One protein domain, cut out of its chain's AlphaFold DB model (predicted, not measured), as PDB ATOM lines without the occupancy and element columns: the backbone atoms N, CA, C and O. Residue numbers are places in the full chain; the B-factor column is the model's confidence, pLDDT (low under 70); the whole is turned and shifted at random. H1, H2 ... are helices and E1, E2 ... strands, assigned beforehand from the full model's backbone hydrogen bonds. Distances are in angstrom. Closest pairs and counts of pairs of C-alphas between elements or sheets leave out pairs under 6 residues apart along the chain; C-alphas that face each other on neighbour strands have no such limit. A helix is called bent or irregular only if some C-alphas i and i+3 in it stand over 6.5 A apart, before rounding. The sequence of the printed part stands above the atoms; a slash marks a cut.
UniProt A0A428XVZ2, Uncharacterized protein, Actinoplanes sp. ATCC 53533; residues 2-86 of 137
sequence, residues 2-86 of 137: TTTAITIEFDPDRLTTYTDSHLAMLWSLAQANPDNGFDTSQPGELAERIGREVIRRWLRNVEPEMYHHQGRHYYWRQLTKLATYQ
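What this domain is: This is residues 2 to 86 of the 137 residues of an uncharacterized protein of Actinoplanes sp. ATCC 53533 (UniProt A0A428XVZ2). The long helix H3 and the shorter H1 lie side by side, running opposite ways, and make the core of a small compact body; from the end of H3 a long arm, residues 59 to 86, sticks out with helix H4 and the short strand E1 toward its tip. Residues 2 to 7 stick out as a free tail, and the short helix H2 lies in the turn between H1 and H3. The 85 printed residues have four named helices and one named strand, in the order H1, H2, H3, H4, E1; the class is mostly helix, and E1 pairs with no named strand. The whole is extended, with a radius of gyration of the C-alphas of 23.3 A and spans of 80 by 28 by 26 A, the arm making much of the length.

Where its parts are: H3, the longest helix, is residues 42 to 61, 29.3 A from first to last C-alpha, from C-alpha 42 at (-21.780, 16.980, -23.622) to C-alpha 61 at (1.123, 33.213, -15.368). H1 is residues 20 to 31, 16.5 A long, and begins with C-alpha 20 at (-8.816, 35.069, -21.586). H2 is residues 35 to 38, irregular but only just: C-alphas 35 and 38 are 6.7 A apart. H4 is residues 71 to 82, 18.3 A long. E1 is residues 83 to 86, 9.4 A long, and ends with C-alpha 86 at (36.558, 27.886, 0.849). Residues 2 to 19 hold no named element.

How they stand to each other: H3 and H1 touch, with the C-alphas of Ala 47 and Ala 30 closest at 5.1 A. They stand at a shallow tilt of 30 degrees and run opposite ways. H2 is close to H3 but not clearly touching it; the closest C-alphas, those of Asp 35 and Pro 43, are 6.8 A apart. H1 and H2 are apart. H3 and H4 are apart, and so are H1 and H4. H4 and E1 meet only through their link. In H1 and H3 every O i to N i+4 pair is within hydrogen-bond range, in H4 5 of 8 are, and H2 is too short for such a pair.

The domain as a whole: The two C-alphas farthest apart, those of Thr 2 and Gln 86, are 81.5 A apart. Without the stretches that stand free, the body of 44 residues spans 27 by 20 by 17 A, with a radius of gyration of 9.5 A. The printed part has no cut. The links H1 to H2, H2 to H3 and H4 to E1 are tight, and the link H3 to H4, with 9 residues, is short. The mean pLDDT of the printed part is 84.3, and residues 34 to 38 and 63 to 69 are under 70.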
ATOM      1  N   THR A   2     -40.240  42.240 -23.448       82.31
ATOM      2  CA  THR A   2     -39.464  42.189 -24.689       82.31
ATOM      3  C   THR A   2     -38.362  41.157 -24.506       82.31
ATOM      4  O   THR A   2     -37.588  41.256 -23.558       82.31
ATOM      5  N   THR A   3     -38.320  40.157 -25.378       85.00
ATOM      6  CA  THR A   3     -37.289  39.116 -25.356       85.00
ATOM      7  C   THR A   3     -36.183  39.504 -26.327       85.00
ATOM      8  O   THR A   3     -36.459  39.862 -27.471       85.00
ATOM      9  N   THR A   4     -34.934  39.424 -25.882       86.19
ATOM     10  CA  THR A   4     -33.751  39.643 -26.719       86.19
ATOM     11  C   THR A   4     -32.901  38.384 -26.679       86.19
ATOM     12  O   THR A   4     -32.619  37.868 -25.601       86.19
ATOM     13  N   ALA A   5     -32.516  37.888 -27.853       89.19
ATOM     14  CA  ALA A   5     -31.659  36.720 -27.998       89.19
ATOM     15  C   ALA A   5     -30.288  37.148 -28.527       89.19
ATOM     16  O   ALA A   5     -30.198  38.007 -29.405       89.19
ATOM     17  N   ILE A   6     -29.233  36.542 -27.987       87.62
ATOM     18  CA  ILE A   6     -27.854  36.713 -28.443       87.62
ATOM     19  C   ILE A   6     -27.305  35.312 -28.704       87.62
ATOM     20  O   ILE A   6     -27.235  34.498 -27.785       87.62
ATOM     21  N   THR A   7     -26.934  35.038 -29.953       90.31
ATOM     22  CA  THR A   7     -26.315  33.770 -30.358       90.31
ATOM     23  C   THR A   7     -24.801  33.890 -30.260       90.31
ATOM     24  O   THR A   7     -24.229  34.885 -30.707       90.31
ATOM     25  N   ILE A   8     -24.153  32.876 -29.689       89.25
ATOM     26  CA  ILE A   8     -22.695  32.797 -29.590       89.25
ATOM     27  C   ILE A   8     -22.244  31.476 -30.205       89.25
ATOM     28  O   ILE A   8     -22.685  30.410 -29.788       89.25
ATOM     29  N   GLU A   9     -21.350  31.573 -31.184       92.62
ATOM     30  CA  GLU A   9     -20.747  30.438 -31.878       92.62
ATOM     31  C   GLU A   9     -19.247  30.415 -31.593       92.62
ATOM     32  O   GLU A   9     -18.576  31.449 -31.639       92.62
ATOM     33  N   PHE A  10     -18.714  29.235 -31.291       93.75
ATOM     34  CA  PHE A  10     -17.290  29.041 -31.056       93.75
ATOM     35  C   PHE A  10     -16.874  27.607 -31.384       93.75
ATOM     36  O   PHE A  10     -17.702  26.700 -31.437       93.75
ATOM     37  N   ASP A  11     -15.575  27.415 -31.593       94.44
ATOM     38  CA  ASP A  11     -14.966  26.127 -31.896       94.44
ATOM     39  C   ASP A  11     -14.265  25.575 -30.635       94.44
ATOM     40  O   ASP A  11     -13.241  26.128 -30.201       94.44
ATOM     41  N   PRO A  12     -14.787  24.497 -30.017       91.00
ATOM     42  CA  PRO A  12     -14.206  23.915 -28.811       91.00
ATOM     43  C   PRO A  12     -12.834  23.264 -29.048       91.00
ATOM     44  O   PRO A  12     -12.116  22.992 -28.082       91.00
ATOM     45  N   ASP A  13     -12.427  23.031 -30.297       94.75
ATOM     46  CA  ASP A  13     -11.107  22.494 -30.641       94.75
ATOM     47  C   ASP A  13     -10.046  23.600 -30.778       94.75
ATOM     48  O   ASP A  13      -8.845  23.325 -30.829       94.75
ATOM     49  N   ARG A  14     -10.460  24.875 -30.751       95.12
ATOM     50  CA  ARG A  14      -9.578  26.046 -30.906       95.12
ATOM     51  C   ARG A  14      -9.537  26.959 -29.683       95.12
ATOM     52  O   ARG A  14      -9.176  28.133 -29.799       95.12
ATOM     53  N   LEU A  15      -9.811  26.417 -28.493       94.94
ATOM     54  CA  LEU A  15      -9.831  27.169 -27.226       94.94
ATOM     55  C   LEU A  15      -8.527  27.930 -26.940       94.94
ATOM     56  O   LEU A  15      -8.542  29.016 -26.365       94.94
ATOM     57  N   THR A  16      -7.390  27.406 -27.401       93.94
ATOM     58  CA  THR A  16      -6.072  28.043 -27.258       93.94
ATOM     59  C   THR A  16      -5.933  29.361 -28.026       93.94
ATOM     60  O   THR A  16      -5.032  30.140 -27.726       93.94
ATOM     61  N   THR A  17      -6.819  29.635 -28.989       95.94
ATOM     62  CA  THR A  17      -6.780  30.843 -29.828       95.94
ATOM     63  C   THR A  17      -7.628  31.991 -29.284       95.94
ATOM     64  O   THR A  17      -7.412  33.140 -29.663       95.94
ATOM     65  N   TYR A  18      -8.566  31.709 -28.376       96.31
ATOM     66  CA  TYR A  18      -9.418  32.733 -27.776       96.31
ATOM     67  C   TYR A  18      -8.677  33.537 -26.711       96.31
ATOM     68  O   TYR A  18      -7.722  33.056 -26.097       96.31
ATOM     69  N   THR A  19      -9.123  34.770 -26.472       96.06
ATOM     70  CA  THR A  19      -8.618  35.604 -25.375       96.06
ATOM     71  C   THR A  19      -9.103  35.081 -24.024       96.06
ATOM     72  O   THR A  19     -10.113  34.380 -23.942       96.06
ATOM     73  N   ASP A  20      -8.423  35.466 -22.945       95.38
ATOM     74  CA  ASP A  20      -8.816  35.069 -21.586       95.38
ATOM     75  C   ASP A  20     -10.222  35.575 -21.225       95.38
ATOM     76  O   ASP A  20     -11.014  34.842 -20.635       95.38
ATOM     77  N   SER A  21     -10.575  36.793 -21.652       95.44
ATOM     78  CA  SER A  21     -11.918  37.354 -21.459       95.44
ATOM     79  C   SER A  21     -12.998  36.556 -22.189       95.44
ATOM     80  O   SER A  21     -14.073  36.322 -21.641       95.44
ATOM     81  N   HIS A  22     -12.707  36.102 -23.410       95.94
ATOM     82  CA  HIS A  22     -13.641  35.305 -24.194       95.94
ATOM     83  C   HIS A  22     -13.817  33.910 -23.582       95.94
ATOM     84  O   HIS A  22     -14.942  33.445 -23.440       95.94
ATOM     85  N   LEU A  23     -12.735  33.275 -23.121       96.62
ATOM     86  CA  LEU A  23     -12.807  31.996 -22.406       96.62
ATOM     87  C   LEU A  23     -13.585  32.098 -21.088       96.62
ATOM     88  O   LEU A  23     -14.381  31.213 -20.792       96.62
ATOM     89  N   ALA A  24     -13.403  33.174 -20.318       95.25
ATOM     90  CA  ALA A  24     -14.150  33.397 -19.079       95.25
ATOM     91  C   ALA A  24     -15.659  33.561 -19.334       95.25
ATOM     92  O   ALA A  24     -16.484  33.002 -18.604       95.25
ATOM     93  N   MET A  25     -16.023  34.284 -20.400       95.94
ATOM     94  CA  MET A  25     -17.408  34.402 -20.856       95.94
ATOM     95  C   MET A  25     -17.970  33.035 -21.267       95.94
ATOM     96  O   MET A  25     -19.019  32.641 -20.767       95.94
ATOM     97  N   LEU A  26     -17.264  32.291 -22.126       94.94
ATOM     98  CA  LEU A  26     -17.689  30.961 -22.577       94.94
ATOM     99  C   LEU A  26     -17.846  29.981 -21.412       94.94
ATOM    100  O   LEU A  26     -18.810  29.224 -21.387       94.94
ATOM    101  N   TRP A  27     -16.945  30.016 -20.427       94.62
ATOM    102  CA  TRP A  27     -17.053  29.162 -19.246       94.62
ATOM    103  C   TRP A  27     -18.295  29.500 -18.424       94.62
ATOM    104  O   TRP A  27     -19.035  28.602 -18.034       94.62
ATOM    105  N   SER A  28     -18.571  30.792 -18.226       92.62
ATOM    106  CA  SER A  28     -19.773  31.246 -17.517       92.62
ATOM    107  C   SER A  28     -21.053  30.803 -18.232       92.62
ATOM    108  O   SER A  28     -21.988  30.337 -17.590       92.62
ATOM    109  N   LEU A  29     -21.079  30.897 -19.564       91.12
ATOM    110  CA  LEU A  29     -22.205  30.447 -20.385       91.12
ATOM    111  C   LEU A  29     -22.376  28.927 -20.353       91.12
ATOM    112  O   LEU A  29     -23.498  28.453 -20.222       91.12
ATOM    113  N   ALA A  30     -21.281  28.171 -20.435       89.31
ATOM    114  CA  ALA A  30     -21.314  26.714 -20.371       89.31
ATOM    115  C   ALA A  30     -21.845  26.218 -19.016       89.31
ATOM    116  O   ALA A  30     -22.636  25.284 -18.985       89.31
ATOM    117  N   GLN A  31     -21.476  26.877 -17.913       87.75
ATOM    118  CA  GLN A  31     -22.005  26.573 -16.575       87.75
ATOM    119  C   GLN A  31     -23.473  26.982 -16.406       87.75
ATOM    120  O   GLN A  31     -24.216  26.350 -15.661       87.75
ATOM    121  N   ALA A  32     -23.892  28.053 -17.083       86.81
ATOM    122  CA  ALA A  32     -25.275  28.514 -17.087       86.81
ATOM    123  C   ALA A  32     -26.165  27.741 -18.073       86.81
ATOM    124  O   ALA A  32     -27.367  27.998 -18.105       86.81
ATOM    125  N   ASN A  33     -25.599  26.833 -18.881       77.06
ATOM    126  CA  ASN A  33     -26.351  26.062 -19.858       77.06
ATOM    127  C   ASN A  33     -27.202  25.004 -19.129       77.06
ATOM    128  O   ASN A  33     -26.640  24.068 -18.560       77.06
ATOM    129  N   PRO A  34     -28.542  25.122 -19.127       60.97
ATOM    130  CA  PRO A  34     -29.418  24.272 -18.325       60.97
ATOM    131  C   PRO A  34     -29.666  22.889 -18.947       60.97
ATOM    132  O   PRO A  34     -30.623  22.229 -18.543       60.97
ATOM    133  N   ASP A  35     -28.872  22.485 -19.945       61.09
ATOM    134  CA  ASP A  35     -29.211  21.418 -20.884       61.09
ATOM    135  C   ASP A  35     -29.660  20.136 -20.155       61.09
ATOM    136  O   ASP A  35     -28.894  19.437 -19.487       61.09
ATOM    137  N   ASN A  36     -30.977  19.937 -20.221       56.72
ATOM    138  CA  ASN A  36     -31.790  18.818 -19.754       56.72
ATOM    139  C   ASN A  36     -31.402  18.183 -18.408       56.72
ATOM    140  O   ASN A  36     -31.522  16.977 -18.242       56.72
ATOM    141  N   GLY A  37     -30.937  18.962 -17.428       62.72
ATOM    142  CA  GLY A  37     -30.698  18.439 -16.077       62.72
ATOM    143  C   GLY A  37     -29.705  17.270 -16.014       62.72
ATOM    144  O   GLY A  37     -29.885  16.384 -15.181       62.72
ATOM    145  N   PHE A  38     -28.658  17.297 -16.850       65.94
ATOM    146  CA  PHE A  38     -27.596  16.276 -16.945       65.94
ATOM    147  C   PHE A  38     -27.962  14.980 -17.694       65.94
ATOM    148  O   PHE A  38     -27.237  13.992 -17.582       65.94
ATOM    149  N   ASP A  39     -29.020  14.979 -18.510       70.31
ATOM    150  CA  ASP A  39     -29.372  13.826 -19.359       70.31
ATOM    151  C   ASP A  39     -28.271  13.442 -20.370       70.31
ATOM    152  O   ASP A  39     -28.198  12.297 -20.820       70.31
ATOM    153  N   THR A  40     -27.394  14.384 -20.735       76.44
ATOM    154  CA  THR A  40     -26.234  14.130 -21.600       76.44
ATOM    155  C   THR A  40     -24.953  14.703 -20.996       76.44
ATOM    156  O   THR A  40     -24.980  15.696 -20.269       76.44
ATOM    157  N   SER A  41     -23.808  14.077 -21.292       80.31
ATOM    158  CA  SER A  41     -22.501  14.503 -20.768       80.31
ATOM    159  C   SER A  41     -21.914  15.711 -21.500       80.31
ATOM    160  O   SER A  41     -21.081  16.422 -20.937       80.31
ATOM    161  N   GLN A  42     -22.355  15.967 -22.734       83.12
ATOM    162  CA  GLN A  42     -21.780  16.980 -23.622       83.12
ATOM    163  C   GLN A  42     -21.646  18.382 -22.995       83.12
ATOM    164  O   GLN A  42     -20.567  18.971 -23.101       83.12
ATOM    165  N   PRO A  43     -22.675  18.933 -22.322       82.44
ATOM    166  CA  PRO A  43     -22.587  20.246 -21.680       82.44
ATOM    167  C   PRO A  43     -21.510  20.298 -20.591       82.44
ATOM    168  O   PRO A  43     -20.748  21.264 -20.509       82.44
ATOM    169  N   GLY A  44     -21.409  19.233 -19.790       84.50
ATOM    170  CA  GLY A  44     -20.398  19.102 -18.743       84.50
ATOM    171  C   GLY A  44     -18.987  18.979 -19.317       84.50
ATOM    172  O   GLY A  44     -18.081  19.684 -18.877       84.50
ATOM    173  N   GLU A  45     -18.811  18.155 -20.351       88.31
ATOM    174  CA  GLU A  45     -17.537  18.008 -21.063       88.31
ATOM    175  C   GLU A  45     -17.077  19.338 -21.673       88.31
ATOM    176  O   GLU A  45     -15.898  19.694 -21.595       88.31
ATOM    177  N   LEU A  46     -18.003  20.109 -22.244       89.75
ATOM    178  CA  LEU A  46     -17.713  21.426 -22.799       89.75
ATOM    179  C   LEU A  46     -17.267  22.409 -21.709       89.75
ATOM    180  O   LEU A  46     -16.232  23.064 -21.861       89.75
ATOM    181  N   ALA A  47     -18.002  22.477 -20.595       91.06
ATOM    182  CA  ALA A  47     -17.645  23.316 -19.453       91.06
ATOM    183  C   ALA A  47     -16.271  22.938 -18.869       91.06
ATOM    184  O   ALA A  47     -15.468  23.819 -18.547       91.06
ATOM    185  N   GLU A  48     -15.968  21.640 -18.784       91.12
ATOM    186  CA  GLU A  48     -14.682  21.132 -18.311       91.12
ATOM    187  C   GLU A  48     -13.535  21.503 -19.258       91.12
ATOM    188  O   GLU A  48     -12.501  22.000 -18.804       91.12
ATOM    189  N   ARG A  49     -13.708  21.316 -20.572       94.38
ATOM    190  CA  ARG A  49     -12.692  21.674 -21.577       94.38
ATOM    191  C   ARG A  49     -12.325  23.155 -21.500       94.38
ATOM    192  O   ARG A  49     -11.139  23.487 -21.486       94.38
ATOM    193  N   ILE A  50     -13.324  24.033 -21.396       95.06
ATOM    194  CA  ILE A  50     -13.100  25.480 -21.271       95.06
ATOM    195  C   ILE A  50     -12.414  25.801 -19.934       95.06
ATOM    196  O   ILE A  50     -11.406  26.510 -19.912       95.06
ATOM    197  N   GLY A  51     -12.898  25.235 -18.823       93.62
ATOM    198  CA  GLY A  51     -12.327  25.459 -17.493       93.62
ATOM    199  C   GLY A  51     -10.866  25.008 -17.377       93.62
ATOM    200  O   GLY A  51     -10.033  25.730 -16.826       93.62
ATOM    201  N   ARG A  52     -10.512  23.852 -17.953       95.12
ATOM    202  CA  ARG A  52      -9.125  23.357 -17.992       95.12
ATOM    203  C   ARG A  52      -8.200  24.307 -18.736       95.12
ATOM    204  O   ARG A  52      -7.078  24.530 -18.284       95.12
ATOM    205  N   GLU A  53      -8.656  24.886 -19.842       96.25
ATOM    206  CA  GLU A  53      -7.874  25.868 -20.590       96.25
ATOM    207  C   GLU A  53      -7.646  27.150 -19.770       96.25
ATOM    208  O   GLU A  53      -6.520  27.650 -19.726       96.25
ATOM    209  N   VAL A  54      -8.664  27.635 -19.049       94.50
ATOM    210  CA  VAL A  54      -8.526  28.778 -18.125       94.50
ATOM    211  C   VAL A  54      -7.495  28.474 -17.033       94.50
ATOM    212  O   VAL A  54      -6.561  29.253 -16.839       94.50
ATOM    213  N   ILE A  55      -7.598  27.318 -16.368       91.75
ATOM    214  CA  ILE A  55      -6.652  26.897 -15.321       91.75
ATOM    215  C   ILE A  55      -5.234  26.778 -15.884       91.75
ATOM    216  O   ILE A  55      -4.286  27.269 -15.277       91.75
ATOM    217  N   ARG A  56      -5.068  26.166 -17.062       92.31
ATOM    218  CA  ARG A  56      -3.763  26.014 -17.721       92.31
ATOM    219  C   ARG A  56      -3.098  27.369 -17.977       92.31
ATOM    220  O   ARG A  56      -1.880  27.488 -17.834       92.31
ATOM    221  N   ARG A  57      -3.868  28.381 -18.389       91.88
ATOM    222  CA  ARG A  57      -3.361  29.745 -18.615       91.88
ATOM    223  C   ARG A  57      -3.056  30.464 -17.314       91.88
ATOM    224  O   ARG A  57      -2.000  31.079 -17.211       91.88
ATOM    225  N   TRP A  58      -3.925  30.326 -16.318       89.38
ATOM    226  CA  TRP A  58      -3.674  30.862 -14.988       89.38
ATOM    227  C   TRP A  58      -2.370  30.297 -14.410       89.38
ATOM    228  O   TRP A  58      -1.472  31.065 -14.087       89.38
ATOM    229  N   LEU A  59      -2.192  28.973 -14.425       85.25
ATOM    230  CA  LEU A  59      -0.966  28.308 -13.964       85.25
ATOM    231  C   LEU A  59       0.293  28.729 -14.732       85.25
ATOM    232  O   LEU A  59       1.378  28.693 -14.166       85.25
ATOM    233  N   ARG A  60       0.181  29.123 -16.007       82.81
ATOM    234  CA  ARG A  60       1.321  29.647 -16.778       82.81
ATOM    235  C   ARG A  60       1.785  31.014 -16.266       82.81
ATOM    236  O   ARG A  60       2.971  31.309 -16.351       82.81
ATOM    237  N   ASN A  61       0.855  31.839 -15.796       78.69
ATOM    238  CA  ASN A  61       1.123  33.213 -15.368       78.69
ATOM    239  C   ASN A  61       1.409  33.325 -13.865       78.69
ATOM    240  O   ASN A  61       1.807  34.387 -13.395       78.69
ATOM    241  N   VAL A  62       1.202  32.248 -13.112       73.88
ATOM    242  CA  VAL A  62       1.620  32.146 -11.718       73.88
ATOM    243  C   VAL A  62       3.086  31.720 -11.710       73.88
ATOM    244  O   VAL A  62       3.409  30.637 -12.194       73.88
ATOM    245  N   GLU A  63       3.984  32.545 -11.161       59.84
ATOM    246  CA  GLU A  63       5.304  32.049 -10.756       59.84
ATOM    247  C   GLU A  63       5.064  30.943  -9.724       59.84
ATOM    248  O   GLU A  63       4.467  31.215  -8.678       59.84
ATOM    249  N   PRO A  64       5.453  29.682  -9.984       59.84
ATOM    250  CA  PRO A  64       5.260  28.644  -8.995       59.84
ATOM    251  C   PRO A  64       6.149  28.963  -7.790       59.84
ATOM    252  O   PRO A  64       7.349  28.693  -7.801       59.84
ATOM    253  N   GLU A  65       5.530  29.454  -6.714       60.03
ATOM    254  CA  GLU A  65       6.132  29.636  -5.381       60.03
ATOM    255  C   GLU A  65       6.761  28.324  -4.843       60.03
ATOM    256  O   GLU A  65       7.526  28.291  -3.881       60.03
ATOM    257  N   MET A  66       6.470  27.195  -5.494       53.31
ATOM    258  CA  MET A  66       6.822  25.838  -5.086       53.31
ATOM    259  C   MET A  66       8.315  25.468  -5.178       53.31
ATOM    260  O   MET A  66       8.671  24.349  -4.812       53.31
ATOM    261  N   TYR A  67       9.214  26.356  -5.620       54.34
ATOM    262  CA  TYR A  67      10.645  26.027  -5.767       54.34
ATOM    263  C   TYR A  67      11.583  26.572  -4.679       54.34
ATOM    264  O   TYR A  67      12.793  26.351  -4.761       54.34
ATOM    265  N   HIS A  68      11.070  27.197  -3.615       59.19
ATOM    266  CA  HIS A  68      11.921  27.692  -2.520       59.19
ATOM    267  C   HIS A  68      12.536  26.576  -1.653       59.19
ATOM    268  O   HIS A  68      13.605  26.754  -1.061       59.19
ATOM    269  N   HIS A  69      11.921  25.392  -1.607       62.66
ATOM    270  CA  HIS A  69      12.351  24.287  -0.747       62.66
ATOM    271  C   HIS A  69      12.570  23.006  -1.546       62.66
ATOM    272  O   HIS A  69      11.723  22.123  -1.607       62.66
ATOM    273  N   GLN A  70      13.745  22.878  -2.151       71.44
ATOM    274  CA  GLN A  70      14.149  21.630  -2.787       71.44
ATOM    275  C   GLN A  70      14.861  20.742  -1.762       71.44
ATOM    276  O   GLN A  70      15.578  21.247  -0.898       71.44
ATOM    277  N   GLY A  71      14.739  19.415  -1.880       71.00
ATOM    278  CA  GLY A  71      15.385  18.469  -0.956       71.00
ATOM    279  C   GLY A  71      16.898  18.688  -0.803       71.00
ATOM    280  O   GLY A  71      17.450  18.522   0.284       71.00
ATOM    281  N   ARG A  72      17.564  19.193  -1.854       73.25
ATOM    282  CA  ARG A  72      18.982  19.588  -1.808       73.25
ATOM    283  C   ARG A  72      19.280  20.712  -0.809       73.25
ATOM    284  O   ARG A  72      20.371  20.740  -0.249       73.25
ATOM    285  N   HIS A  73      18.329  21.606  -0.528       81.06
ATOM    286  CA  HIS A  73      18.500  22.685   0.452       81.06
ATOM    287  C   HIS A  73      18.713  22.139   1.868       81.06
ATOM    288  O   HIS A  73      19.490  22.714   2.627       81.06
ATOM    289  N   TYR A  74      18.084  21.011   2.221       81.94
ATOM    290  CA  TYR A  74      18.306  20.378   3.522       81.94
ATOM    291  C   TYR A  74      19.749  19.891   3.668       81.94
ATOM    292  O   TYR A  74      20.407  20.217   4.655       81.94
ATOM    293  N   TYR A  75      20.256  19.171   2.663       81.69
ATOM    294  CA  TYR A  75      21.634  18.679   2.645       81.69
ATOM    295  C   TYR A  75      22.641  19.827   2.809       81.69
ATOM    296  O   TYR A  75      23.449  19.812   3.739       81.69
ATOM    297  N   TRP A  76      22.526  20.875   1.984       83.25
ATOM    298  CA  TRP A  76      23.415  22.040   2.051       83.25
ATOM    299  C   TRP A  76      23.308  22.793   3.384       83.25
ATOM    300  O   TRP A  76      24.316  23.247   3.930       83.25
ATOM    301  N   ARG A  77      22.108  22.877   3.969       84.88
ATOM    302  CA  ARG A  77      21.900  23.488   5.289       84.88
ATOM    303  C   ARG A  77      22.533  22.680   6.423       84.88
ATOM    304  O   ARG A  77      22.981  23.276   7.393       84.88
ATOM    305  N   GLN A  78      22.564  21.349   6.347       87.94
ATOM    306  CA  GLN A  78      23.262  20.538   7.353       87.94
ATOM    307  C   GLN A  78      24.780  20.623   7.179       87.94
ATOM    308  O   GLN A  78      25.490  20.793   8.167       87.94
ATOM    309  N   LEU A  79      25.274  20.595   5.937       84.75
ATOM    310  CA  LEU A  79      26.704  20.715   5.652       84.75
ATOM    311  C   LEU A  79      27.276  22.050   6.152       84.75
ATOM    312  O   LEU A  79      28.296  22.062   6.832       84.75
ATOM    313  N   THR A  80      26.582  23.165   5.911       86.44
ATOM    314  CA  THR A  80      27.024  24.515   6.327       86.44
ATOM    315  C   THR A  80      27.054  24.743   7.844       86.44
ATOM    316  O   THR A  80      27.727  25.664   8.313       86.44
ATOM    317  N   LYS A  81      26.377  23.903   8.640       87.12
ATOM    318  CA  LYS A  81      26.525  23.912  10.108       87.12
ATOM    319  C   LYS A  81      27.886  23.376  10.550       87.12
ATOM    320  O   LYS A  81      28.402  23.813  11.573       87.12
ATOM    321  N   LEU A  82      28.433  22.421   9.798       87.38
ATOM    322  CA  LEU A  82      29.620  21.648  10.167       87.38
ATOM    323  C   LEU A  82      30.858  22.029   9.359       87.38
ATOM    324  O   LEU A  82      31.970  21.776   9.802       87.38
ATOM    325  N   ALA A  83      30.688  22.633   8.187       88.81
ATOM    326  CA  ALA A  83      31.763  22.978   7.274       88.81
ATOM    327  C   ALA A  83      31.527  24.351   6.640       88.81
ATOM    328  O   ALA A  83      30.395  24.806   6.484       88.81
ATOM    329  N   THR A  84      32.616  25.015   6.268       89.88
ATOM    330  CA  THR A  84      32.603  26.277   5.524       89.88
ATOM    331  C   THR A  84      33.227  26.030   4.162       89.88
ATOM    332  O   THR A  84      34.278  25.396   4.070       89.88
ATOM    333  N   TYR A  85      32.575  26.503   3.104       89.88
ATOM    334  CA  TYR A  85      33.135  26.432   1.761       89.88
ATOM    335  C   TYR A  85      34.247  27.472   1.608       89.88
ATOM    336  O   TYR A  85      34.027  28.651   1.887       89.88
ATOM    337  N   GLN A  86      35.425  27.031   1.179       90.81
ATOM    338  CA  GLN A  86      36.558  27.886   0.849       90.81
ATOM    339  C   GLN A  86      36.742  27.880  -0.673       90.81
ATOM    340  O   GLN A  86      37.225  26.879  -1.216       90.81
TER     341      GLN A  86